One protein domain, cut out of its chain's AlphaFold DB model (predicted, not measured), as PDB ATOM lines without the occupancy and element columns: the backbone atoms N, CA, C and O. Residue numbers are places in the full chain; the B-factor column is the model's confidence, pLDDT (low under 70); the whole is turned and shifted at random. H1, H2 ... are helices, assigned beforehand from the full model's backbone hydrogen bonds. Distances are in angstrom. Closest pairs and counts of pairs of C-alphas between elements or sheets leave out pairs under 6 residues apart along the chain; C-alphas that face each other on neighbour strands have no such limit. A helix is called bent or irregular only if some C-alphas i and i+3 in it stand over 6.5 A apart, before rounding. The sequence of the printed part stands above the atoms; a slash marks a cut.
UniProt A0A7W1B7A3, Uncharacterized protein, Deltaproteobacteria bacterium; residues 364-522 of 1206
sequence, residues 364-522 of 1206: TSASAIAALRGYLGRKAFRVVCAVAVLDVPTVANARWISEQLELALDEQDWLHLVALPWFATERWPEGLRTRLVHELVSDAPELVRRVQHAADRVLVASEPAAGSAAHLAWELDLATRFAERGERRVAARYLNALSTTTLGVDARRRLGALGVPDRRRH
ATOM      1  N   THR A 364     -48.167   4.630 -24.230       96.12
ATOM      2  CA  THR A 364     -47.104   3.627 -24.395       96.12
ATOM      3  C   THR A 364     -46.104   3.930 -25.505       96.12
ATOM      4  O   THR A 364     -45.060   3.279 -25.578       96.12
ATOM      5  N   SER A 365     -46.404   4.890 -26.383       96.94
ATOM      6  CA  SER A 365     -45.551   5.212 -27.524       96.94
ATOM      7  C   SER A 365     -44.214   5.816 -27.078       96.94
ATOM      8  O   SER A 365     -44.129   6.528 -26.078       96.94
ATOM      9  N   ALA A 366     -43.145   5.575 -27.845       96.25
ATOM     10  CA  ALA A 366     -41.829   6.151 -27.549       96.25
ATOM     11  C   ALA A 366     -41.866   7.693 -27.518       96.25
ATOM     12  O   ALA A 366     -41.202   8.317 -26.688       96.25
ATOM     13  N   SER A 367     -42.689   8.308 -28.375       96.25
ATOM     14  CA  SER A 367     -42.919   9.753 -28.389       96.25
ATOM     15  C   SER A 367     -43.656  10.240 -27.139       96.25
ATOM     16  O   SER A 367     -43.284  11.283 -26.604       96.25
ATOM     17  N   ALA A 368     -44.632   9.487 -26.615       96.44
ATOM     18  CA  ALA A 368     -45.281   9.805 -25.343       96.44
ATOM     19  C   ALA A 368     -44.315   9.710 -24.160       96.44
ATOM     20  O   ALA A 368     -44.317  10.603 -23.319       96.44
ATOM     21  N   ILE A 369     -43.441   8.701 -24.114       98.00
ATOM     22  CA  ILE A 369     -42.405   8.588 -23.074       98.00
ATOM     23  C   ILE A 369     -41.416   9.759 -23.140       98.00
ATOM     24  O   ILE A 369     -41.082  10.347 -22.109       98.00
ATOM     25  N   ALA A 370     -40.976  10.140 -24.344       96.94
ATOM     26  CA  ALA A 370     -40.106  11.297 -24.537       96.94
ATOM     27  C   ALA A 370     -40.797  12.609 -24.122       96.94
ATOM     28  O   ALA A 370     -40.202  13.429 -23.420       96.94
ATOM     29  N   ALA A 371     -42.069  12.784 -24.491       96.19
ATOM     30  CA  ALA A 371     -42.874  13.937 -24.098       96.19
ATOM     31  C   ALA A 371     -43.115  13.982 -22.583       96.19
ATOM     32  O   ALA A 371     -42.991  15.047 -21.981       96.19
ATOM     33  N   LEU A 372     -43.384  12.836 -21.953       96.94
ATOM     34  CA  LEU A 372     -43.550  12.697 -20.506       96.94
ATOM     35  C   LEU A 372     -42.266  13.085 -19.766       96.94
ATOM     36  O   LEU A 372     -42.320  13.845 -18.801       96.94
ATOM     37  N   ARG A 373     -41.102  12.642 -20.256       97.38
ATOM     38  CA  ARG A 373     -39.789  13.034 -19.725       97.38
ATOM     39  C   ARG A 373     -39.536  14.538 -19.859       97.38
ATOM     40  O   ARG A 373     -39.034  15.155 -18.921       97.38
ATOM     41  N   GLY A 374     -39.892  15.135 -20.997       95.88
ATOM     42  CA  GLY A 374     -39.774  16.582 -21.218       95.88
ATOM     43  C   GLY A 374     -40.730  17.409 -20.351       95.88
ATOM     44  O   GLY A 374     -40.358  18.476 -19.859       95.88
ATOM     45  N   TYR A 375     -41.945  16.908 -20.125       95.06
ATOM     46  CA  TYR A 375     -42.963  17.557 -19.304       95.06
ATOM     47  C   TYR A 375     -42.600  17.536 -17.816       95.06
ATOM     48  O   TYR A 375     -42.525  18.592 -17.193       95.06
ATOM     49  N   LEU A 376     -42.295  16.351 -17.278       95.69
ATOM     50  CA  LEU A 376     -41.976  16.147 -15.861       95.69
ATOM     51  C   LEU A 376     -40.570  16.622 -15.476       95.69
ATOM     52  O   LEU A 376     -40.290  16.842 -14.308       95.69
ATOM     53  N   GLY A 377     -39.645  16.724 -16.430       95.81
ATOM     54  CA  GLY A 377     -38.231  16.872 -16.099       95.81
ATOM     55  C   GLY A 377     -37.629  15.588 -15.512       95.81
ATOM     56  O   GLY A 377     -38.298  14.579 -15.291       95.81
ATOM     57  N   ARG A 378     -36.309  15.593 -15.292       96.69
ATOM     58  CA  ARG A 378     -35.549  14.365 -14.997       96.69
ATOM     59  C   ARG A 378     -35.923  13.725 -13.655       96.69
ATOM     60  O   ARG A 378     -36.017  12.501 -13.584       96.69
ATOM     61  N   LYS A 379     -36.106  14.524 -12.598       97.44
ATOM     62  CA  LYS A 379     -36.369  14.015 -11.241       97.44
ATOM     63  C   LYS A 379     -37.778  13.439 -11.120       97.44
ATOM     64  O   LYS A 379     -37.909  12.269 -10.770       97.44
ATOM     65  N   ALA A 380     -38.807  14.206 -11.482       97.12
ATOM     66  CA  ALA A 380     -40.186  13.730 -11.405       97.12
ATOM     67  C   ALA A 380     -40.442  12.559 -12.369       97.12
ATOM     68  O   ALA A 380     -41.113  11.603 -11.991       97.12
ATOM     69  N   PHE A 381     -39.823  12.545 -13.560       98.19
ATOM     70  CA  PHE A 381     -39.876  11.376 -14.450       98.19
ATOM     71  C   PHE A 381     -39.294  10.117 -13.788       98.19
ATOM     72  O   PHE A 381     -39.913   9.056 -13.843       98.19
ATOM     73  N   ARG A 382     -38.146  10.223 -13.101       97.88
ATOM     74  CA  ARG A 382     -37.560   9.097 -12.349       97.88
ATOM     75  C   ARG A 382     -38.457   8.624 -11.212       97.88
ATOM     76  O   ARG A 382     -38.566   7.416 -11.018       97.88
ATOM     77  N   VAL A 383     -39.121   9.539 -10.504       97.94
ATOM     78  CA  VAL A 383     -40.119   9.183  -9.482       97.94
ATOM     79  C   VAL A 383     -41.279   8.417 -10.116       97.94
ATOM     80  O   VAL A 383     -41.608   7.340  -9.635       97.94
ATOM     81  N   VAL A 384     -41.842   8.878 -11.236       97.94
ATOM     82  CA  VAL A 384     -42.922   8.160 -11.944       97.94
ATOM     83  C   VAL A 384     -42.480   6.760 -12.382       97.94
ATOM     84  O   VAL A 384     -43.211   5.791 -12.170       97.94
ATOM     85  N   CYS A 385     -41.268   6.620 -12.921       98.00
ATOM     86  CA  CYS A 385     -40.711   5.312 -13.258       98.00
ATOM     87  C   CYS A 385     -40.503   4.416 -12.024       98.00
ATOM     88  O   CYS A 385     -40.761   3.217 -12.087       98.00
ATOM     89  N   ALA A 386     -40.075   4.981 -10.892       97.44
ATOM     90  CA  ALA A 386     -39.939   4.253  -9.634       97.44
ATOM     91  C   ALA A 386     -41.304   3.801  -9.083       97.44
ATOM     92  O   ALA A 386     -41.447   2.658  -8.655       97.44
ATOM     93  N   VAL A 387     -42.336   4.644  -9.167       97.56
ATOM     94  CA  VAL A 387     -43.710   4.273  -8.792       97.56
ATOM     95  C   VAL A 387     -44.250   3.163  -9.696       97.56
ATOM     96  O   VAL A 387     -44.970   2.291  -9.218       97.56
ATOM     97  N   ALA A 388     -43.857   3.108 -10.973       97.19
ATOM     98  CA  ALA A 388     -44.226   1.998 -11.856       97.19
ATOM     99  C   ALA A 388     -43.704   0.641 -11.342       97.19
ATOM    100  O   ALA A 388     -44.346  -0.392 -11.552       97.19
ATOM    101  N   VAL A 389     -42.595   0.621 -10.593       95.44
ATOM    102  CA  VAL A 389     -42.107  -0.592  -9.915       95.44
ATOM    103  C   VAL A 389     -43.025  -0.993  -8.751       95.44
ATOM    104  O   VAL A 389     -43.190  -2.191  -8.529       95.44
ATOM    105  N   LEU A 390     -43.663  -0.037  -8.059       92.94
ATOM    106  CA  LEU A 390     -44.606  -0.244  -6.939       92.94
ATOM    107  C   LEU A 390     -46.029  -0.651  -7.371       92.94
ATOM    108  O   LEU A 390     -46.897  -0.826  -6.521       92.94
ATOM    109  N   ASP A 391     -46.258  -0.818  -8.675       91.44
ATOM    110  CA  ASP A 391     -47.504  -1.271  -9.315       91.44
ATOM    111  C   ASP A 391     -48.688  -0.292  -9.274       91.44
ATOM    112  O   ASP A 391     -49.360  -0.144 -10.289       91.44
ATOM    113  N   VAL A 392     -48.906   0.467  -8.195       93.94
ATOM    114  CA  VAL A 392     -50.042   1.409  -8.098       93.94
ATOM    115  C   VAL A 392     -49.573   2.874  -8.178       93.94
ATOM    116  O   VAL A 392     -48.778   3.297  -7.331       93.94
ATOM    117  N   PRO A 393     -50.050   3.685  -9.147       96.31
ATOM    118  CA  PRO A 393     -49.679   5.094  -9.296       96.31
ATOM    119  C   PRO A 393     -50.430   5.998  -8.309       96.31
ATOM    120  O   PRO A 393     -51.253   6.817  -8.707       96.31
ATOM    121  N   THR A 394     -50.161   5.865  -7.009       94.94
ATOM    122  CA  THR A 394     -50.722   6.770  -5.993       94.94
ATOM    123  C   THR A 394     -49.754   7.900  -5.660       94.94
ATOM    124  O   THR A 394     -48.529   7.747  -5.703       94.94
ATOM    125  N   VAL A 395     -50.302   9.050  -5.271       94.75
ATOM    126  CA  VAL A 395     -49.508  10.199  -4.811       94.75
ATOM    127  C   VAL A 395     -48.710   9.853  -3.550       94.75
ATOM    128  O   VAL A 395     -47.551  10.242  -3.429       94.75
ATOM    129  N   ALA A 396     -49.285   9.051  -2.647       94.25
ATOM    130  CA  ALA A 396     -48.593   8.553  -1.460       94.25
ATOM    131  C   ALA A 396     -47.349   7.724  -1.828       94.25
ATOM    132  O   ALA A 396     -46.267   7.982  -1.298       94.25
ATOM    133  N   ASN A 397     -47.472   6.807  -2.799       95.75
ATOM    134  CA  ASN A 397     -46.340   6.039  -3.325       95.75
ATOM    135  C   ASN A 397     -45.270   6.957  -3.926       95.75
ATOM    136  O   ASN A 397     -44.085   6.767  -3.656       95.75
ATOM    137  N   ALA A 398     -45.677   7.962  -4.708       96.75
ATOM    138  CA  ALA A 398     -44.758   8.927  -5.309       96.75
ATOM    139  C   ALA A 398     -43.989   9.734  -4.255       96.75
ATOM    140  O   ALA A 398     -42.768   9.858  -4.358       96.75
ATOM    141  N   ARG A 399     -44.669  10.256  -3.225       95.75
ATOM    142  CA  ARG A 399     -44.026  11.027  -2.147       95.75
ATOM    143  C   ARG A 399     -43.030  10.179  -1.386       95.75
ATOM    144  O   ARG A 399     -41.859  10.543  -1.293       95.75
ATOM    145  N   TRP A 400     -43.475   9.025  -0.912       95.94
ATOM    146  CA  TRP A 400     -42.626   8.135  -0.144       95.94
ATOM    147  C   TRP A 400     -41.408   7.674  -0.950       95.94
ATOM    148  O   TRP A 400     -40.285   7.763  -0.456       95.94
ATOM    149  N   ILE A 401     -41.582   7.262  -2.213       96.88
ATOM    150  CA  ILE A 401     -40.440   6.820  -3.019       96.88
ATOM    151  C   ILE A 401     -39.501   7.980  -3.361       96.88
ATOM    152  O   ILE A 401     -38.292   7.782  -3.390       96.88
ATOM    153  N   SER A 402     -40.020   9.197  -3.563       96.88
ATOM    154  CA  SER A 402     -39.172  10.375  -3.773       96.88
ATOM    155  C   SER A 402     -38.261  10.636  -2.570       96.88
ATOM    156  O   SER A 402     -37.076  10.900  -2.753       96.88
ATOM    157  N   GLU A 403     -38.772  10.452  -1.349       95.94
ATOM    158  CA  GLU A 403     -38.001  10.592  -0.114       95.94
ATOM    159  C   GLU A 403     -36.971   9.468   0.037       95.94
ATOM    160  O   GLU A 403     -35.795   9.746   0.258       95.94
ATOM    161  N   GLN A 404     -37.364   8.206  -0.181       96.44
ATOM    162  CA  GLN A 404     -36.446   7.057  -0.095       96.44
ATOM    163  C   GLN A 404     -35.302   7.106  -1.118       96.44
ATOM    164  O   GLN A 404     -34.241   6.501  -0.917       96.44
ATOM    165  N   LEU A 405     -35.524   7.781  -2.244       95.94
ATOM    166  CA  LEU A 405     -34.534   7.967  -3.300       95.94
ATOM    167  C   LEU A 405     -33.803   9.311  -3.214       95.94
ATOM    168  O   LEU A 405     -32.964   9.575  -4.073       95.94
ATOM    169  N   GLU A 406     -34.117  10.146  -2.219       96.56
ATOM    170  CA  GLU A 406     -33.584  11.507  -2.057       96.56
ATOM    171  C   GLU A 406     -33.807  12.399  -3.297       96.56
ATOM    172  O   GLU A 406     -33.069  13.347  -3.577       96.56
ATOM    173  N   LEU A 407     -34.870  12.123  -4.054       96.06
ATOM    174  CA  LEU A 407     -35.274  12.895  -5.221       96.06
ATOM    175  C   LEU A 407     -36.147  14.064  -4.770       96.06
ATOM    176  O   LEU A 407     -37.370  13.984  -4.778       96.06
ATOM    177  N   ALA A 408     -35.496  15.163  -4.387       94.50
ATOM    178  CA  ALA A 408     -36.163  16.420  -4.065       94.50
ATOM    179  C   ALA A 408     -36.934  16.953  -5.286       94.50
ATOM    180  O   ALA A 408     -36.305  17.483  -6.214       94.50
ATOM    181  N   LEU A 409     -38.256  16.775  -5.268       95.06
ATOM    182  CA  LEU A 409     -39.203  17.388  -6.195       95.06
ATOM    183  C   LEU A 409     -39.651  18.727  -5.615       95.06
ATOM    184  O   LEU A 409     -39.978  18.793  -4.429       95.06
ATOM    185  N   ASP A 410     -39.637  19.768  -6.438       91.94
ATOM    186  CA  ASP A 410     -40.244  21.044  -6.073       91.94
ATOM    187  C   ASP A 410     -41.767  21.006  -6.281       91.94
ATOM    188  O   ASP A 410     -42.347  20.007  -6.716       91.94
ATOM    189  N   GLU A 411     -42.442  22.101  -5.944       90.44
ATOM    190  CA  GLU A 411     -43.886  22.188  -6.118       90.44
ATOM    191  C   GLU A 411     -44.313  21.999  -7.583       90.44
ATOM    192  O   GLU A 411     -45.285  21.299  -7.858       90.44
ATOM    193  N   GLN A 412     -43.583  22.579  -8.538       90.44
ATOM    194  CA  GLN A 412     -43.932  22.496  -9.955       90.44
ATOM    195  C   GLN A 412     -43.815  21.052 -10.469       90.44
ATOM    196  O   GLN A 412     -44.649  20.609 -11.261       90.44
ATOM    197  N   ASP A 413     -42.818  20.305  -9.995       93.81
ATOM    198  CA  ASP A 413     -42.657  18.877 -10.252       93.81
ATOM    199  C   ASP A 413     -43.865  18.077  -9.726       93.81
ATOM    200  O   ASP A 413     -44.407  17.233 -10.449       93.81
ATOM    201  N   TRP A 414     -44.341  18.370  -8.509       94.25
ATOM    202  CA  TRP A 414     -45.563  17.767  -7.959       94.25
ATOM    203  C   TRP A 414     -46.811  18.150  -8.766       94.25
ATOM    204  O   TRP A 414     -47.618  17.272  -9.084       94.25
ATOM    205  N   LEU A 415     -46.924  19.426  -9.164       90.69
ATOM    206  CA  LEU A 415     -47.977  19.973 -10.035       90.69
ATOM    207  C   LEU A 415     -48.035  19.305 -11.409       90.69
ATOM    208  O   LEU A 415     -49.104  19.141 -11.994       90.69
ATOM    209  N   HIS A 416     -46.905  18.851 -11.933       92.44
ATOM    210  CA  HIS A 416     -46.899  18.072 -13.163       92.44
ATOM    211  C   HIS A 416     -47.196  16.589 -12.923       92.44
ATOM    212  O   HIS A 416     -47.912  15.975 -13.713       92.44
ATOM    213  N   LEU A 417     -46.675  16.009 -11.839       94.88
ATOM    214  CA  LEU A 417     -46.833  14.588 -11.528       94.88
ATOM    215  C   LEU A 417     -48.290  14.228 -11.227       94.88
ATOM    216  O   LEU A 417     -48.826  13.292 -11.817       94.88
ATOM    217  N   VAL A 418     -48.955  14.966 -10.341       91.56
ATOM    218  CA  VAL A 418     -50.324  14.626  -9.916       91.56
ATOM    219  C   VAL A 418     -51.366  15.041 -10.971       91.56
ATOM    220  O   VAL A 418     -52.470  14.491 -11.011       91.56
ATOM    221  N   ALA A 419     -50.994  15.914 -11.917       92.00
ATOM    222  CA  ALA A 419     -51.803  16.225 -13.095       92.00
ATOM    223  C   ALA A 419     -51.852  15.076 -14.122       92.00
ATOM    224  O   ALA A 419     -52.631  15.149 -15.076       92.00
ATOM    225  N   LEU A 420     -51.052  14.017 -13.960       94.31
ATOM    226  CA  LEU A 420     -51.102  12.849 -14.837       94.31
ATOM    227  C   LEU A 420     -52.421  12.066 -14.639       94.31
ATOM    228  O   LEU A 420     -52.786  11.758 -13.501       94.31
ATOM    229  N   PRO A 421     -53.122  11.670 -15.721       93.00
ATOM    230  CA  PRO A 421     -54.429  11.010 -15.632       93.00
ATOM    231  C   PRO A 421     -54.426   9.701 -14.838       93.00
ATOM    232  O   PRO A 421     -55.384   9.396 -14.138       93.00
ATOM    233  N   TRP A 422     -53.344   8.927 -14.894       94.75
ATOM    234  CA  TRP A 422     -53.259   7.645 -14.189       94.75
ATOM    235  C   TRP A 422     -53.016   7.771 -12.686       94.75
ATOM    236  O   TRP A 422     -53.328   6.839 -11.954       94.75
ATOM    237  N   PHE A 423     -52.531   8.921 -12.207       93.62
ATOM    238  CA  PHE A 423     -52.583   9.248 -10.779       93.62
ATOM    239  C   PHE A 423     -53.999   9.661 -10.346       93.62
ATOM    240  O   PHE A 423     -54.301   9.639  -9.159       93.62
ATOM    241  N   ALA A 424     -54.872  10.035 -11.293       89.00
ATOM    242  CA  ALA A 424     -56.298  10.258 -11.038       89.00
ATOM    243  C   ALA A 424     -57.046   8.947 -10.838       89.00
ATOM    244  O   ALA A 424     -57.817   8.803  -9.899       89.00
ATOM    245  N   THR A 425     -56.810   7.999 -11.742       92.50
ATOM    246  CA  THR A 425     -57.513   6.714 -11.767       92.50
ATOM    247  C   THR A 425     -56.854   5.651 -10.892       92.50
ATOM    248  O   THR A 425     -57.377   4.541 -10.803       92.50
ATOM    249  N   GLU A 426     -55.693   5.961 -10.302       94.31
ATOM    250  CA  GLU A 426     -54.818   5.029  -9.582       94.31
ATOM    251  C   GLU A 426     -54.526   3.750 -10.387       94.31
ATOM    252  O   GLU A 426     -54.367   2.655  -9.843       94.31
ATOM    253  N   ARG A 427     -54.471   3.871 -11.721       95.56
ATOM    254  CA  ARG A 427     -54.271   2.751 -12.647       95.56
ATOM    255  C   ARG A 427     -53.384   3.150 -13.807       95.56
ATOM    256  O   ARG A 427     -53.671   4.108 -14.522       95.56
ATOM    257  N   TRP A 428     -52.342   2.361 -14.044       96.50
ATOM    258  CA  TRP A 428     -51.520   2.513 -15.238       96.50
ATOM    259  C   TRP A 428     -52.321   2.161 -16.500       96.50
ATOM    260  O   TRP A 428     -53.020   1.145 -16.505       96.50
ATOM    261  N   PRO A 429     -52.177   2.927 -17.595       96.88
ATOM    262  CA  PRO A 429     -52.571   2.475 -18.920       96.88
ATOM    263  C   PRO A 429     -51.858   1.165 -19.269       96.88
ATOM    264  O   PRO A 429     -50.707   0.946 -18.871       96.88
ATOM    265  N   GLU A 430     -52.528   0.305 -20.035       95.38
ATOM    266  CA  GLU A 430     -51.974  -0.982 -20.454       95.38
ATOM    267  C   GLU A 430     -50.621  -0.790 -21.154       95.38
ATOM    268  O   GLU A 430     -50.458   0.094 -21.988       95.38
ATOM    269  N   GLY A 431     -49.614  -1.572 -20.756       96.25
ATOM    270  CA  GLY A 431     -48.248  -1.495 -21.287       96.25
ATOM    271  C   GLY A 431     -47.393  -0.317 -20.794       96.25
ATOM    272  O   GLY A 431     -46.163  -0.431 -20.821       96.25
ATOM    273  N   LEU A 432     -47.981   0.779 -20.285       97.31
ATOM    274  CA  LEU A 432     -47.209   1.961 -19.863       97.31
ATOM    275  C   LEU A 432     -46.278   1.617 -18.702       97.31
ATOM    276  O   LEU A 432     -45.101   1.973 -18.727       97.31
ATOM    277  N   ARG A 433     -46.785   0.875 -17.712       97.12
ATOM    278  CA  ARG A 433     -45.997   0.427 -16.560       97.12
ATOM    279  C   ARG A 433     -44.736  -0.318 -17.004       97.12
ATOM    280  O   ARG A 433     -43.636   0.053 -16.606       97.12
ATOM    281  N   THR A 434     -44.883  -1.326 -17.865       96.38
ATOM    282  CA  THR A 434     -43.763  -2.124 -18.388       96.38
ATOM    283  C   THR A 434     -42.744  -1.245 -19.103       96.38
ATOM    284  O   THR A 434     -41.540  -1.400 -18.900       96.38
ATOM    285  N   ARG A 435     -43.218  -0.277 -19.899       97.44
ATOM    286  CA  ARG A 435     -42.345   0.666 -20.597       97.44
ATOM    287  C   ARG A 435     -41.584   1.567 -19.624       97.44
ATOM    288  O   ARG A 435     -40.376   1.693 -19.764       97.44
ATOM    289  N   LEU A 436     -42.244   2.140 -18.618       97.81
ATOM    290  CA  LEU A 436     -41.601   2.988 -17.606       97.81
ATOM    291  C   LEU A 436     -40.567   2.223 -16.769       97.81
ATOM    292  O   LEU A 436     -39.485   2.745 -16.506       97.81
ATOM    293  N   VAL A 437     -40.861   0.971 -16.402       97.00
ATOM    294  CA  VAL A 437     -39.897   0.094 -15.718       97.00
ATOM    295  C   VAL A 437     -38.688  -0.180 -16.612       97.00
ATOM    296  O   VAL A 437     -37.556  -0.078 -16.146       97.00
ATOM    297  N   HIS A 438     -38.895  -0.454 -17.903       96.94
ATOM    298  CA  HIS A 438     -37.799  -0.627 -18.859       96.94
ATOM    299  C   HIS A 438     -36.934   0.640 -18.986       96.94
ATOM    300  O   HIS A 438     -35.709   0.552 -18.980       96.94
ATOM    301  N   GLU A 439     -37.549   1.825 -19.059       97.88
ATOM    302  CA  GLU A 439     -36.811   3.095 -19.077       97.88
ATOM    303  C   GLU A 439     -35.998   3.303 -17.788       97.88
ATOM    304  O   GLU A 439     -34.881   3.807 -17.859       97.88
ATOM    305  N   LEU A 440     -36.508   2.879 -16.625       97.56
ATOM    306  CA  LEU A 440     -35.763   2.951 -15.363       97.56
ATOM    307  C   LEU A 440     -34.554   2.015 -15.341       97.56
ATOM    308  O   LEU A 440     -33.477   2.422 -14.913       97.56
ATOM    309  N   VAL A 441     -34.733   0.773 -15.800       97.06
ATOM    310  CA  VAL A 441     -33.662  -0.232 -15.893       97.06
ATOM    311  C   VAL A 441     -32.561   0.235 -16.842       97.06
ATOM    312  O   VAL A 441     -31.387   0.057 -16.531       97.06
ATOM    313  N   SER A 442     -32.940   0.858 -17.959       96.81
ATOM    314  CA  SER A 442     -32.000   1.380 -18.953       96.81
ATOM    315  C   SER A 442     -31.255   2.636 -18.471       96.81
ATOM    316  O   SER A 442     -30.040   2.712 -18.616       96.81
ATOM    317  N   ASP A 443     -31.948   3.617 -17.870       97.25
ATOM    318  CA  ASP A 443     -31.336   4.897 -17.449       97.25
ATOM    319  C   ASP A 443     -30.584   4.807 -16.109       97.25
ATOM    320  O   ASP A 443     -29.596   5.510 -15.900       97.25
ATOM    321  N   ALA A 444     -31.075   4.004 -15.159       96.94
ATOM    322  CA  ALA A 444     -30.576   3.990 -13.784       96.94
ATOM    323  C   ALA A 444     -30.770   2.618 -13.097       96.94
ATOM    324  O   ALA A 444     -31.586   2.499 -12.173       96.94
ATOM    325  N   PRO A 445     -29.998   1.579 -13.475       96.38
ATOM    326  CA  PRO A 445     -30.159   0.224 -12.936       96.38
ATOM    327  C   PRO A 445     -29.966   0.144 -11.412       96.38
ATOM    328  O   PRO A 445     -30.673  -0.605 -10.738       96.38
ATOM    329  N   GLU A 446     -29.082   0.962 -10.832       96.19
ATOM    330  CA  GLU A 446     -28.911   1.019  -9.371       96.19
ATOM    331  C   GLU A 446     -30.134   1.607  -8.656       96.19
ATOM    332  O   GLU A 446     -30.480   1.191  -7.546       96.19
ATOM    333  N   LEU A 447     -30.850   2.534  -9.307       95.62
ATOM    334  CA  LEU A 447     -32.092   3.074  -8.765       95.62
ATOM    335  C   LEU A 447     -33.175   1.996  -8.730       95.62
ATOM    336  O   LEU A 447     -33.897   1.910  -7.744       95.62
ATOM    337  N   VAL A 448     -33.242   1.123  -9.743       96.12
ATOM    338  CA  VAL A 448     -34.166  -0.025  -9.749       96.12
ATOM    339  C   VAL A 448     -33.937  -0.916  -8.536       96.12
ATOM    340  O   VAL A 448     -34.900  -1.244  -7.846       96.12
ATOM    341  N   ARG A 449     -32.680  -1.259  -8.225       95.44
ATOM    342  CA  ARG A 449     -32.353  -2.096  -7.057       95.44
ATOM    343  C   ARG A 449     -32.782  -1.436  -5.748       95.44
ATOM    344  O   ARG A 449     -33.394  -2.091  -4.905       95.44
ATOM    345  N   ARG A 450     -32.527  -0.130  -5.590       96.69
ATOM    346  CA  ARG A 450     -32.981   0.642  -4.419       96.69
ATOM    347  C   ARG A 450     -34.505   0.671  -4.304       96.69
ATOM    348  O   ARG A 450     -35.029   0.456  -3.216       96.69
ATOM    349  N   VAL A 451     -35.208   0.907  -5.413       96.31
ATOM    350  CA  VAL A 451     -36.677   0.932  -5.455       96.31
ATOM    351  C   VAL A 451     -37.254  -0.437  -5.126       96.31
ATOM    352  O   VAL A 451     -38.176  -0.510  -4.327       96.31
ATOM    353  N   GLN A 452     -36.708  -1.516  -5.687       95.31
ATOM    354  CA  GLN A 452     -37.128  -2.886  -5.382       95.31
ATOM    355  C   GLN A 452     -36.915  -3.216  -3.903       95.31
ATOM    356  O   GLN A 452     -37.827  -3.713  -3.252       95.31
ATOM    357  N   HIS A 453     -35.755  -2.868  -3.342       95.44
ATOM    358  CA  HIS A 453     -35.495  -3.069  -1.919       95.44
ATOM    359  C   HIS A 453     -36.463  -2.265  -1.038       95.44
ATOM    360  O   HIS A 453     -36.996  -2.784  -0.060       95.44
ATOM    361  N   ALA A 454     -36.741  -1.008  -1.395       95.31
ATOM    362  CA  ALA A 454     -37.718  -0.193  -0.685       95.31
ATOM    363  C   ALA A 454     -39.136  -0.786  -0.801       95.31
ATOM    364  O   ALA A 454     -39.840  -0.875   0.205       95.31
ATOM    365  N   ALA A 455     -39.534  -1.214  -2.003       94.44
ATOM    366  CA  ALA A 455     -40.819  -1.847  -2.285       94.44
ATOM    367  C   ALA A 455     -41.022  -3.106  -1.439       94.44
ATOM    368  O   ALA A 455     -42.091  -3.283  -0.864       94.44
ATOM    369  N   ASP A 456     -39.988  -3.938  -1.312       94.81
ATOM    370  CA  ASP A 456     -40.023  -5.145  -0.490       94.81
ATOM    371  C   ASP A 456     -40.226  -4.813   0.993       94.81
ATOM    372  O   ASP A 456     -41.031  -5.461   1.656       94.81
ATOM    373  N   ARG A 457     -39.565  -3.767   1.514       95.50
ATOM    374  CA  ARG A 457     -39.774  -3.320   2.904       95.50
ATOM    375  C   ARG A 457     -41.211  -2.865   3.150       95.50
ATOM    376  O   ARG A 457     -41.792  -3.236   4.166       95.50
ATOM    377  N   VAL A 458     -41.791  -2.090   2.230       95.38
ATOM    378  CA  VAL A 458     -43.193  -1.649   2.350       95.38
ATOM    379  C   VAL A 458     -44.141  -2.822   2.209       95.38
ATOM    380  O   VAL A 458     -45.078  -2.922   2.995       95.38
ATOM    381  N   LEU A 459     -43.894  -3.729   1.265       95.50
ATOM    382  CA  LEU A 459     -44.717  -4.916   1.091       95.50
ATOM    383  C   LEU A 459     -44.727  -5.741   2.379       95.50
ATOM    384  O   LEU A 459     -45.804  -6.024   2.885       95.50
ATOM    385  N   VAL A 460     -43.565  -6.029   2.972       95.75
ATOM    386  CA  VAL A 460     -43.467  -6.762   4.247       95.75
ATOM    387  C   VAL A 460     -44.195  -6.034   5.385       95.75
ATOM    388  O   VAL A 460     -44.934  -6.666   6.130       95.75
ATOM    389  N   ALA A 461     -44.067  -4.709   5.493       95.69
ATOM    390  CA  ALA A 461     -44.776  -3.919   6.508       95.69
ATOM    391  C   ALA A 461     -46.301  -3.807   6.271       95.69
ATOM    392  O   ALA A 461     -47.045  -3.390   7.161       95.69
ATOM    393  N   SER A 462     -46.770  -4.166   5.073       96.31
ATOM    394  CA  SER A 462     -48.176  -4.095   4.657       96.31
ATOM    395  C   SER A 462     -48.922  -5.415   4.833       96.31
ATOM    396  O   SER A 462     -49.966  -5.595   4.207       96.31
ATOM    397  N   GLU A 463     -48.401  -6.338   5.646       97.19
ATOM    398  CA  GLU A 463     -49.043  -7.623   5.912       97.19
ATOM    399  C   GLU A 463     -50.475  -7.407   6.450       97.19
ATOM    400  O   GLU A 463     -50.668  -6.808   7.517       97.19
ATOM    401  N   PRO A 464     -51.510  -7.843   5.712       96.25
ATOM    402  CA  PRO A 464     -52.885  -7.782   6.187       96.25
ATOM    403  C   PRO A 464     -53.161  -8.958   7.136       96.25
ATOM    404  O   PRO A 464     -52.387  -9.913   7.208       96.25
ATOM    405  N   ALA A 465     -54.296  -8.915   7.843       95.31
ATOM    406  CA  ALA A 465     -54.660  -9.933   8.829       95.31
ATOM    407  C   ALA A 465     -54.574 -11.359   8.251       95.31
ATOM    408  O   ALA A 465     -55.173 -11.652   7.208       95.31
ATOM    409  N   ALA A 466     -53.834 -12.231   8.940       95.50
ATOM    410  CA  ALA A 466     -53.590 -13.603   8.513       95.50
ATOM    411  C   ALA A 466     -54.901 -14.353   8.224       95.50
ATOM    412  O   ALA A 466     -55.899 -14.210   8.931       95.50
ATOM    413  N   GLY A 467     -54.902 -15.153   7.157       91.38
ATOM    414  CA  GLY A 467     -56.074 -15.923   6.729       91.38
ATOM    415  C   GLY A 467     -57.149 -15.134   5.972       91.38
ATOM    416  O   GLY A 467     -58.110 -15.749   5.519       91.38
ATOM    417  N   SER A 468     -57.000 -13.817   5.784       95.06
ATOM    418  CA  SER A 468     -57.875 -13.030   4.901       95.06
ATOM    419  C   SER A 468     -57.543 -13.232   3.416       95.06
ATOM    420  O   SER A 468     -56.438 -13.639   3.051       95.06
ATOM    421  N   ALA A 469     -58.486 -12.907   2.524       94.25
ATOM    422  CA  ALA A 469     -58.243 -12.950   1.079       94.25
ATOM    423  C   ALA A 469     -57.119 -11.978   0.658       94.25
ATOM    424  O   ALA A 469     -56.271 -12.316  -0.170       94.25
ATOM    425  N   ALA A 470     -57.063 -10.812   1.307       95.31
ATOM    426  CA  ALA A 470     -55.995  -9.827   1.195       95.31
ATOM    427  C   ALA A 470     -54.626 -10.417   1.561       95.31
ATOM    428  O   ALA A 470     -53.648 -10.143   0.873       95.31
ATOM    429  N   HIS A 471     -54.556 -11.254   2.602       96.31
ATOM    430  CA  HIS A 471     -53.317 -11.916   3.020       96.31
ATOM    431  C   HIS A 471     -52.806 -12.904   1.980       96.31
ATOM    432  O   HIS A 471     -51.625 -12.892   1.658       96.31
ATOM    433  N   LEU A 472     -53.696 -13.681   1.363       95.38
ATOM    434  CA  LEU A 472     -53.305 -14.575   0.271       95.38
ATOM    435  C   LEU A 472     -52.794 -13.805  -0.955       95.38
ATOM    436  O   LEU A 472     -51.831 -14.230  -1.594       95.38
ATOM    437  N   ALA A 473     -53.429 -12.676  -1.292       95.19
ATOM    438  CA  ALA A 473     -52.976 -11.811  -2.382       95.19
ATOM    439  C   ALA A 473     -51.600 -11.195  -2.073       95.19
ATOM    440  O   ALA A 473     -50.709 -11.203  -2.920       95.19
ATOM    441  N   TRP A 474     -51.405 -10.744  -0.833       96.62
ATOM    442  CA  TRP A 474     -50.127 -10.244  -0.337       96.62
ATOM    443  C   TRP A 474     -49.018 -11.306  -0.397       96.62
ATOM    444  O   TRP A 474     -47.949 -11.037  -0.944       96.62
ATOM    445  N   GLU A 475     -49.274 -12.537   0.064       96.94
ATOM    446  CA  GLU A 475     -48.315 -13.649  -0.032       96.94
ATOM    447  C   GLU A 475     -47.953 -13.965  -1.492       96.94
ATOM    448  O   GLU A 475     -46.803 -14.293  -1.797       96.94
ATOM    449  N   LEU A 476     -48.923 -13.875  -2.411       95.94
ATOM    450  CA  LEU A 476     -48.706 -14.125  -3.838       95.94
ATOM    451  C   LEU A 476     -47.760 -13.083  -4.449       95.94
ATOM    452  O   LEU A 476     -46.854 -13.435  -5.219       95.94
ATOM    453  N   ASP A 477     -47.945 -11.815  -4.098       94.88
ATOM    454  CA  ASP A 477     -47.085 -10.727  -4.555       94.88
ATOM    455  C   ASP A 477     -45.699 -10.802  -3.915       94.88
ATOM    456  O   ASP A 477     -44.695 -10.695  -4.622       94.88
ATOM    457  N   LEU A 478     -45.618 -11.133  -2.624       95.81
ATOM    458  CA  LEU A 478     -44.357 -11.378  -1.928       95.81
ATOM    459  C   LEU A 478     -43.566 -12.522  -2.583       95.81
ATOM    460  O   LEU A 478     -42.375 -12.386  -2.875       95.81
ATOM    461  N   ALA A 479     -44.232 -13.633  -2.903       96.00
ATOM    462  CA  ALA A 479     -43.624 -14.754  -3.614       96.00
ATOM    463  C   ALA A 479     -43.087 -14.351  -4.993       96.00
ATOM    464  O   ALA A 479     -42.067 -14.869  -5.450       96.00
ATOM    465  N   THR A 480     -43.765 -13.414  -5.650       93.88
ATOM    466  CA  THR A 480     -43.392 -12.922  -6.980       93.88
ATOM    467  C   THR A 480     -42.174 -12.018  -6.909       93.88
ATOM    468  O   THR A 480     -41.251 -12.201  -7.696       93.88
ATOM    469  N   ARG A 481     -42.090 -11.155  -5.892       93.06
ATOM    470  CA  ARG A 481     -40.883 -10.368  -5.601       93.06
ATOM    471  C   ARG A 481     -39.673 -11.245  -5.299       93.06
ATOM    472  O   ARG A 481     -38.599 -11.025  -5.855       93.06
ATOM    473  N   PHE A 482     -39.841 -12.293  -4.489       94.12
ATOM    474  CA  PHE A 482     -38.770 -13.270  -4.256       94.12
ATOM    475  C   PHE A 482     -38.306 -13.935  -5.559       94.12
ATOM    476  O   PHE A 482     -37.113 -14.148  -5.771       94.12
ATOM    477  N   ALA A 483     -39.243 -14.243  -6.453       93.38
ATOM    478  CA  ALA A 483     -38.940 -14.803  -7.762       93.38
ATOM    479  C   ALA A 483     -38.150 -13.826  -8.648       93.38
ATOM    480  O   ALA A 483     -37.149 -14.232  -9.242       93.38
ATOM    481  N   GLU A 484     -38.563 -12.557  -8.693       89.50
ATOM    482  CA  GLU A 484     -37.884 -11.475  -9.422       89.50
ATOM    483  C   GLU A 484     -36.450 -11.253  -8.918       89.50
ATOM    484  O   GLU A 484     -35.546 -11.040  -9.723       89.50
ATOM    485  N   ARG A 485     -36.205 -11.398  -7.607       90.38
ATOM    486  CA  ARG A 485     -34.858 -11.339  -7.006       90.38
ATOM    487  C   ARG A 485     -33.987 -12.570  -7.275       90.38
ATOM    488  O   ARG A 485     -32.839 -12.624  -6.844       90.38
ATOM    489  N   GLY A 486     -34.508 -13.582  -7.968       93.56
ATOM    490  CA  GLY A 486     -33.798 -14.837  -8.212       93.56
ATOM    491  C   GLY A 486     -33.827 -15.814  -7.032       93.56
ATOM    492  O   GLY A 486     -33.253 -16.902  -7.127       93.56
ATOM    493  N   GLU A 487     -34.563 -15.521  -5.956       95.56
ATOM    494  CA  GLU A 487     -34.763 -16.407  -4.802       95.56
ATOM    495  C   GLU A 487     -35.813 -17.490  -5.101       95.56
ATOM    496  O   GLU A 487     -36.781 -17.708  -4.366       95.56
ATOM    497  N   ARG A 488     -35.604 -18.226  -6.199       95.00
ATOM    498  CA  ARG A 488     -36.564 -19.197  -6.749       95.00
ATOM    499  C   ARG A 488     -37.035 -20.223  -5.720       95.00
ATOM    500  O   ARG A 488     -38.192 -20.626  -5.752       95.00
ATOM    501  N   ARG A 489     -36.164 -20.644  -4.791       95.38
ATOM    502  CA  ARG A 489     -36.515 -21.598  -3.721       95.38
ATOM    503  C   ARG A 489     -37.489 -21.001  -2.705       95.38
ATOM    504  O   ARG A 489     -38.380 -21.708  -2.245       95.38
ATOM    505  N   VAL A 490     -37.326 -19.728  -2.349       95.62
ATOM    506  CA  VAL A 490     -38.217 -19.025  -1.413       95.62
ATOM    507  C   VAL A 490     -39.563 -18.781  -2.087       95.62
ATOM    508  O   VAL A 490     -40.581 -19.225  -1.562       95.62
ATOM    509  N   ALA A 491     -39.551 -18.225  -3.301       95.56
ATOM    510  CA  ALA A 491     -40.744 -18.029  -4.124       95.56
ATOM    511  C   ALA A 491     -41.538 -19.329  -4.313       95.56
ATOM    512  O   ALA A 491     -42.740 -19.379  -4.067       95.56
ATOM    513  N   ALA A 492     -40.856 -20.423  -4.669       95.19
ATOM    514  CA  ALA A 492     -41.484 -21.726  -4.832       95.19
ATOM    515  C   ALA A 492     -42.145 -22.240  -3.549       95.19
ATOM    516  O   ALA A 492     -43.163 -22.920  -3.641       95.19
ATOM    517  N   ARG A 493     -41.599 -21.955  -2.357       95.62
ATOM    518  CA  ARG A 493     -42.234 -22.359  -1.092       95.62
ATOM    519  C   ARG A 493     -43.568 -21.641  -0.894       95.62
ATOM    520  O   ARG A 493     -44.568 -22.325  -0.688       95.62
ATOM    521  N   TYR A 494     -43.597 -20.317  -1.048       95.56
ATOM    522  CA  TYR A 494     -44.831 -19.532  -0.946       95.56
ATOM    523  C   TYR A 494     -45.854 -19.933  -2.015       95.56
ATOM    524  O   TYR A 494     -46.993 -20.263  -1.694       95.56
ATOM    525  N   LEU A 495     -45.447 -20.027  -3.285       95.94
ATOM    526  CA  LEU A 495     -46.371 -20.404  -4.358       95.94
ATOM    527  C   LEU A 495     -46.906 -21.841  -4.207       95.94
ATOM    528  O   LEU A 495     -48.060 -22.101  -4.538       95.94
ATOM    529  N   ASN A 496     -46.110 -22.781  -3.683       93.75
ATOM    530  CA  ASN A 496     -46.590 -24.139  -3.384       93.75
ATOM    531  C   ASN A 496     -47.565 -24.178  -2.196       93.75
ATOM    532  O   ASN A 496     -48.419 -25.065  -2.147       93.75
ATOM    533  N   ALA A 497     -47.451 -23.254  -1.238       93.62
ATOM    534  CA  ALA A 497     -48.456 -23.088  -0.190       93.62
ATOM    535  C   ALA A 497     -49.760 -22.536  -0.798       93.62
ATOM    536  O   ALA A 497     -50.829 -23.148  -0.664       93.62
ATOM    537  N   LEU A 498     -49.645 -21.468  -1.596       95.00
ATOM    538  CA  LEU A 498     -50.762 -20.794  -2.257       95.00
ATOM    539  C   LEU A 498     -51.475 -21.649  -3.311       95.00
ATOM    540  O   LEU A 498     -52.677 -21.480  -3.505       95.00
ATOM    541  N   SER A 499     -50.806 -22.627  -3.935       93.69
ATOM    542  CA  SER A 499     -51.406 -23.533  -4.935       93.69
ATOM    543  C   SER A 499     -52.597 -24.352  -4.403       93.69
ATOM    544  O   SER A 499     -53.402 -24.888  -5.181       93.69
ATOM    545  N   THR A 500     -52.732 -24.436  -3.073       89.81
ATOM    546  CA  THR A 500     -53.857 -25.091  -2.386       89.81
ATOM    547  C   THR A 500     -54.989 -24.164  -1.966       89.81
ATOM    548  O   THR A 500     -56.044 -24.659  -1.574       89.81
ATOM    549  N   THR A 501     -54.801 -22.857  -2.105       91.50
ATOM    550  CA  THR A 501     -55.790 -21.831  -1.766       91.50
ATOM    551  C   THR A 501     -56.673 -21.494  -2.971       91.50
ATOM    552  O   THR A 501     -56.541 -22.076  -4.055       91.50
ATOM    553  N   THR A 502     -57.587 -20.546  -2.788       89.12
ATOM    554  CA  THR A 502     -58.421 -19.953  -3.842       89.12
ATOM    555  C   THR A 502     -57.594 -19.259  -4.935       89.12
ATOM    556  O   THR A 502     -57.976 -19.325  -6.099       89.12
ATOM    557  N   LEU A 503     -56.405 -18.731  -4.612       92.00
ATOM    558  CA  LEU A 503     -55.433 -18.194  -5.586       92.00
ATOM    559  C   LEU A 503     -54.582 -19.280  -6.260       92.00
ATOM    560  O   LEU A 503     -53.575 -19.001  -6.914       92.00
ATOM    561  N   GLY A 504     -54.962 -20.550  -6.109       91.31
ATOM    562  CA  GLY A 504     -54.134 -21.659  -6.552       91.31
ATOM    563  C   GLY A 504     -53.895 -21.706  -8.062       91.31
ATOM    564  O   GLY A 504     -52.884 -22.261  -8.485       91.31
ATOM    565  N   VAL A 505     -54.788 -21.136  -8.878       92.38
ATOM    566  CA  VAL A 505     -54.598 -21.036 -10.338       92.38
ATOM    567  C   VAL A 505     -53.465 -20.064 -10.665       92.38
ATOM    568  O   VAL A 505     -52.530 -20.445 -11.370       92.38
ATOM    569  N   ASP A 506     -53.487 -18.863 -10.088       93.56
ATOM    570  CA  ASP A 506     -52.445 -17.855 -10.305       93.56
ATOM    571  C   ASP A 506     -51.102 -18.303  -9.737       93.56
ATOM    572  O   ASP A 506     -50.077 -18.201 -10.412       93.56
ATOM    573  N   ALA A 507     -51.101 -18.901  -8.542       94.50
ATOM    574  CA  ALA A 507     -49.892 -19.455  -7.943       94.50
ATOM    575  C   ALA A 507     -49.261 -20.550  -8.823       94.50
ATOM    576  O   ALA A 507     -48.044 -20.565  -9.017       94.50
ATOM    577  N   ARG A 508     -50.076 -21.435  -9.421       93.75
ATOM    578  CA  ARG A 508     -49.601 -22.456 -10.373       93.75
ATOM    579  C   ARG A 508     -49.070 -21.844 -11.664       93.75
ATOM    580  O   ARG A 508     -48.033 -22.288 -12.154       93.75
ATOM    581  N   ARG A 509     -49.735 -20.817 -12.198       94.88
ATOM    582  CA  ARG A 509     -49.264 -20.086 -13.383       94.88
ATOM    583  C   ARG A 509     -47.889 -19.464 -13.127       94.88
ATOM    584  O   ARG A 509     -46.990 -19.620 -13.951       94.88
ATOM    585  N   ARG A 510     -47.702 -18.840 -11.957       93.19
ATOM    586  CA  ARG A 510     -46.419 -18.257 -11.530       93.19
ATOM    587  C   ARG A 510     -45.352 -19.335 -11.267       93.19
ATOM    588  O   ARG A 510     -44.219 -19.160 -11.695       93.19
ATOM    589  N   LEU A 511     -45.693 -20.490 -10.677       92.50
ATOM    590  CA  LEU A 511     -44.767 -21.636 -10.551       92.50
ATOM    591  C   LEU A 511     -44.276 -22.143 -11.910       92.50
ATOM    592  O   LEU A 511     -43.077 -22.372 -12.082       92.50
ATOM    593  N   GLY A 512     -45.192 -22.273 -12.877       93.12
ATOM    594  CA  GLY A 512     -44.867 -22.662 -14.247       93.12
ATOM    595  C   GLY A 512     -43.906 -21.678 -14.913       93.12
ATOM    596  O   GLY A 512     -42.912 -22.100 -15.498       93.12
ATOM    597  N   ALA A 513     -44.136 -20.372 -14.742       92.50
ATOM    598  CA  ALA A 513     -43.244 -19.326 -15.245       92.50
ATOM    599  C   ALA A 513     -41.834 -19.377 -14.621       92.50
ATOM    600  O   ALA A 513     -40.857 -19.013 -15.271       92.50
ATOM    601  N   LEU A 514     -41.703 -19.876 -13.386       90.56
ATOM    602  CA  LEU A 514     -40.406 -20.075 -12.727       90.56
ATOM    603  C   LEU A 514     -39.689 -21.365 -13.144       90.56
ATOM    604  O   LEU A 514     -38.565 -21.604 -12.692       90.56
ATOM    605  N   GLY A 515     -40.326 -22.212 -13.958       93.94
ATOM    606  CA  GLY A 515     -39.821 -23.544 -14.292       93.94
ATOM    607  C   GLY A 515     -39.748 -24.474 -13.078       93.94
ATOM    608  O   GLY A 515     -38.985 -25.439 -13.085       93.94
ATOM    609  N   VAL A 516     -40.500 -24.181 -12.011       90.88
ATOM    610  CA  VAL A 516     -40.532 -25.020 -10.814       90.88
ATOM    611  C   VAL A 516     -41.722 -25.969 -10.929       90.88
ATOM    612  O   VAL A 516     -42.862 -25.503 -10.975       90.88
ATOM    613  N   PRO A 517     -41.499 -27.295 -10.959       88.94
ATOM    614  CA  PRO A 517     -42.595 -28.246 -11.025       88.94
ATOM    615  C   PRO A 517     -43.464 -28.140  -9.769       88.94
ATOM    616  O   PRO A 517     -42.951 -28.082  -8.647       88.94
ATOM    617  N   ASP A 518     -44.784 -28.165  -9.956       87.56
ATOM    618  CA  ASP A 518     -45.749 -28.277  -8.861       87.56
ATOM    619  C   ASP A 518     -45.602 -29.671  -8.232       87.56
ATOM    620  O   ASP A 518     -46.208 -30.653  -8.671       87.56
ATOM    621  N   ARG A 519     -44.743 -29.769  -7.208       86.62
ATOM    622  CA  ARG A 519     -44.409 -31.033  -6.531       86.62
ATOM    623  C   ARG A 519     -45.649 -31.736  -5.988       86.62
ATOM    624  O   ARG A 519     -45.673 -32.963  -5.952       86.62
ATOM    625  N   ARG A 520     -46.682 -30.987  -5.585       81.81
ATOM    626  CA  ARG A 520     -47.931 -31.563  -5.072       81.81
ATOM    627  C   ARG A 520     -48.761 -32.150  -6.197       81.81
ATOM    628  O   ARG A 520     -49.219 -33.280  -6.059       81.81
ATOM    629  N   ARG A 521     -48.912 -31.440  -7.322       83.38
ATOM    630  CA  ARG A 521     -49.581 -31.998  -8.507       83.38
ATOM    631  C   ARG A 521     -48.833 -33.221  -9.022       83.38
ATOM    632  O   ARG A 521     -49.471 -34.233  -9.275       83.38
ATOM    633  N   HIS A 522     -47.508 -33.163  -9.127       86.19
ATOM    634  CA  HIS A 522     -46.704 -34.302  -9.577       86.19
ATOM    635  C   HIS A 522     -46.802 -35.484  -8.613       86.19
ATOM    636  O   HIS A 522     -46.992 -36.601  -9.068       86.19
TER     637      HIS A 522
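AT A GLANCE: This is residues 364 to 522 of the 1206 residues of an uncharacterized protein of Deltaproteobacteria bacterium (UniProt A0A7W1B7A3). Two helical lobes stand end to end, with the long helix H6 joining them. In the first, H2, H3 and H5 pack around the arm H1b of the bent helix H1, with the small H4 at the side; in the second, H7, H8 and H9 stand side by side as an up-and-down bundle, their centres in a triangle, and the short H10 lies at the far end. The printed part has 159 residues with ten named helices, H1 to H10 in chain order, and no named strand; the class is all helix. The whole is compact, with a radius of gyration of the C-alphas of 17.3 A, yet elongated, spanning 55 by 32 by 27 A.

IN THESE COORDINATES: H1, residues 366 to 389, begins with C-alpha 366 at (-41.829, 6.151, -27.549). By its hydrogen bonds it was assigned as one helix, but it is bent: C-alphas 375 and 378 are 9.1 A apart. Its arms are H1a, residues 366 to 375, and H1b, residues 378 to 389, 17.1 A long. H2 holds residues 395 to 404, H3 411 to 417, H4 421 to 425 and H5 432 to 443, 16.3 A long. H6, residues 445 to 461, is 24.7 A long and ends with C-alpha 461 at (-44.776, -3.919, 6.508). H7, residues 469 to 484, is 23.0 A long; H8 holds residues 488 to 498, H9 504 to 513 and H10 519 to 522.

HOW THE PARTS SIT: H1b touches H5 at a steep tilt of 58 degrees, opposite ways, closest at the C-alphas of Cys 385 and Leu 436, 5.0 A. With residues 383 to 387 alone it touches H2, closest at C-alphas 387 and 398, 5.9 A. With residues 380 to 384 alone it touches H3, closest at C-alphas 380 and 413, 5.8 A. With residues 386 to 389 alone it touches H6, closest at C-alphas 386 and 451, 6.3 A. H4 is close to but not clearly touching H2, closest at C-alphas 395 and 423, 6.8 A. H6 and H7 form a helical hairpin at a shallow tilt of 27 degrees, closest at C-alphas 459 and 478, 7.1 A. H7 and H8 are a hairpin, closest at C-alphas 479 and 491, 4.4 A; H8 and H9 are another, closest at C-alphas 495 and 507, 5.1 A. Every O i to N i+4 pair is within hydrogen-bond range in H1a and H2 to H9, and 7 of 8 in H1b; H10 is too short for such a pair.

THE WHOLE: The C-alphas of Gln 412 and His 522 are the two farthest apart, 56.9 A. The printed part has no cut and no long link. Its mean pLDDT is 94.7, and no printed residue is under 70.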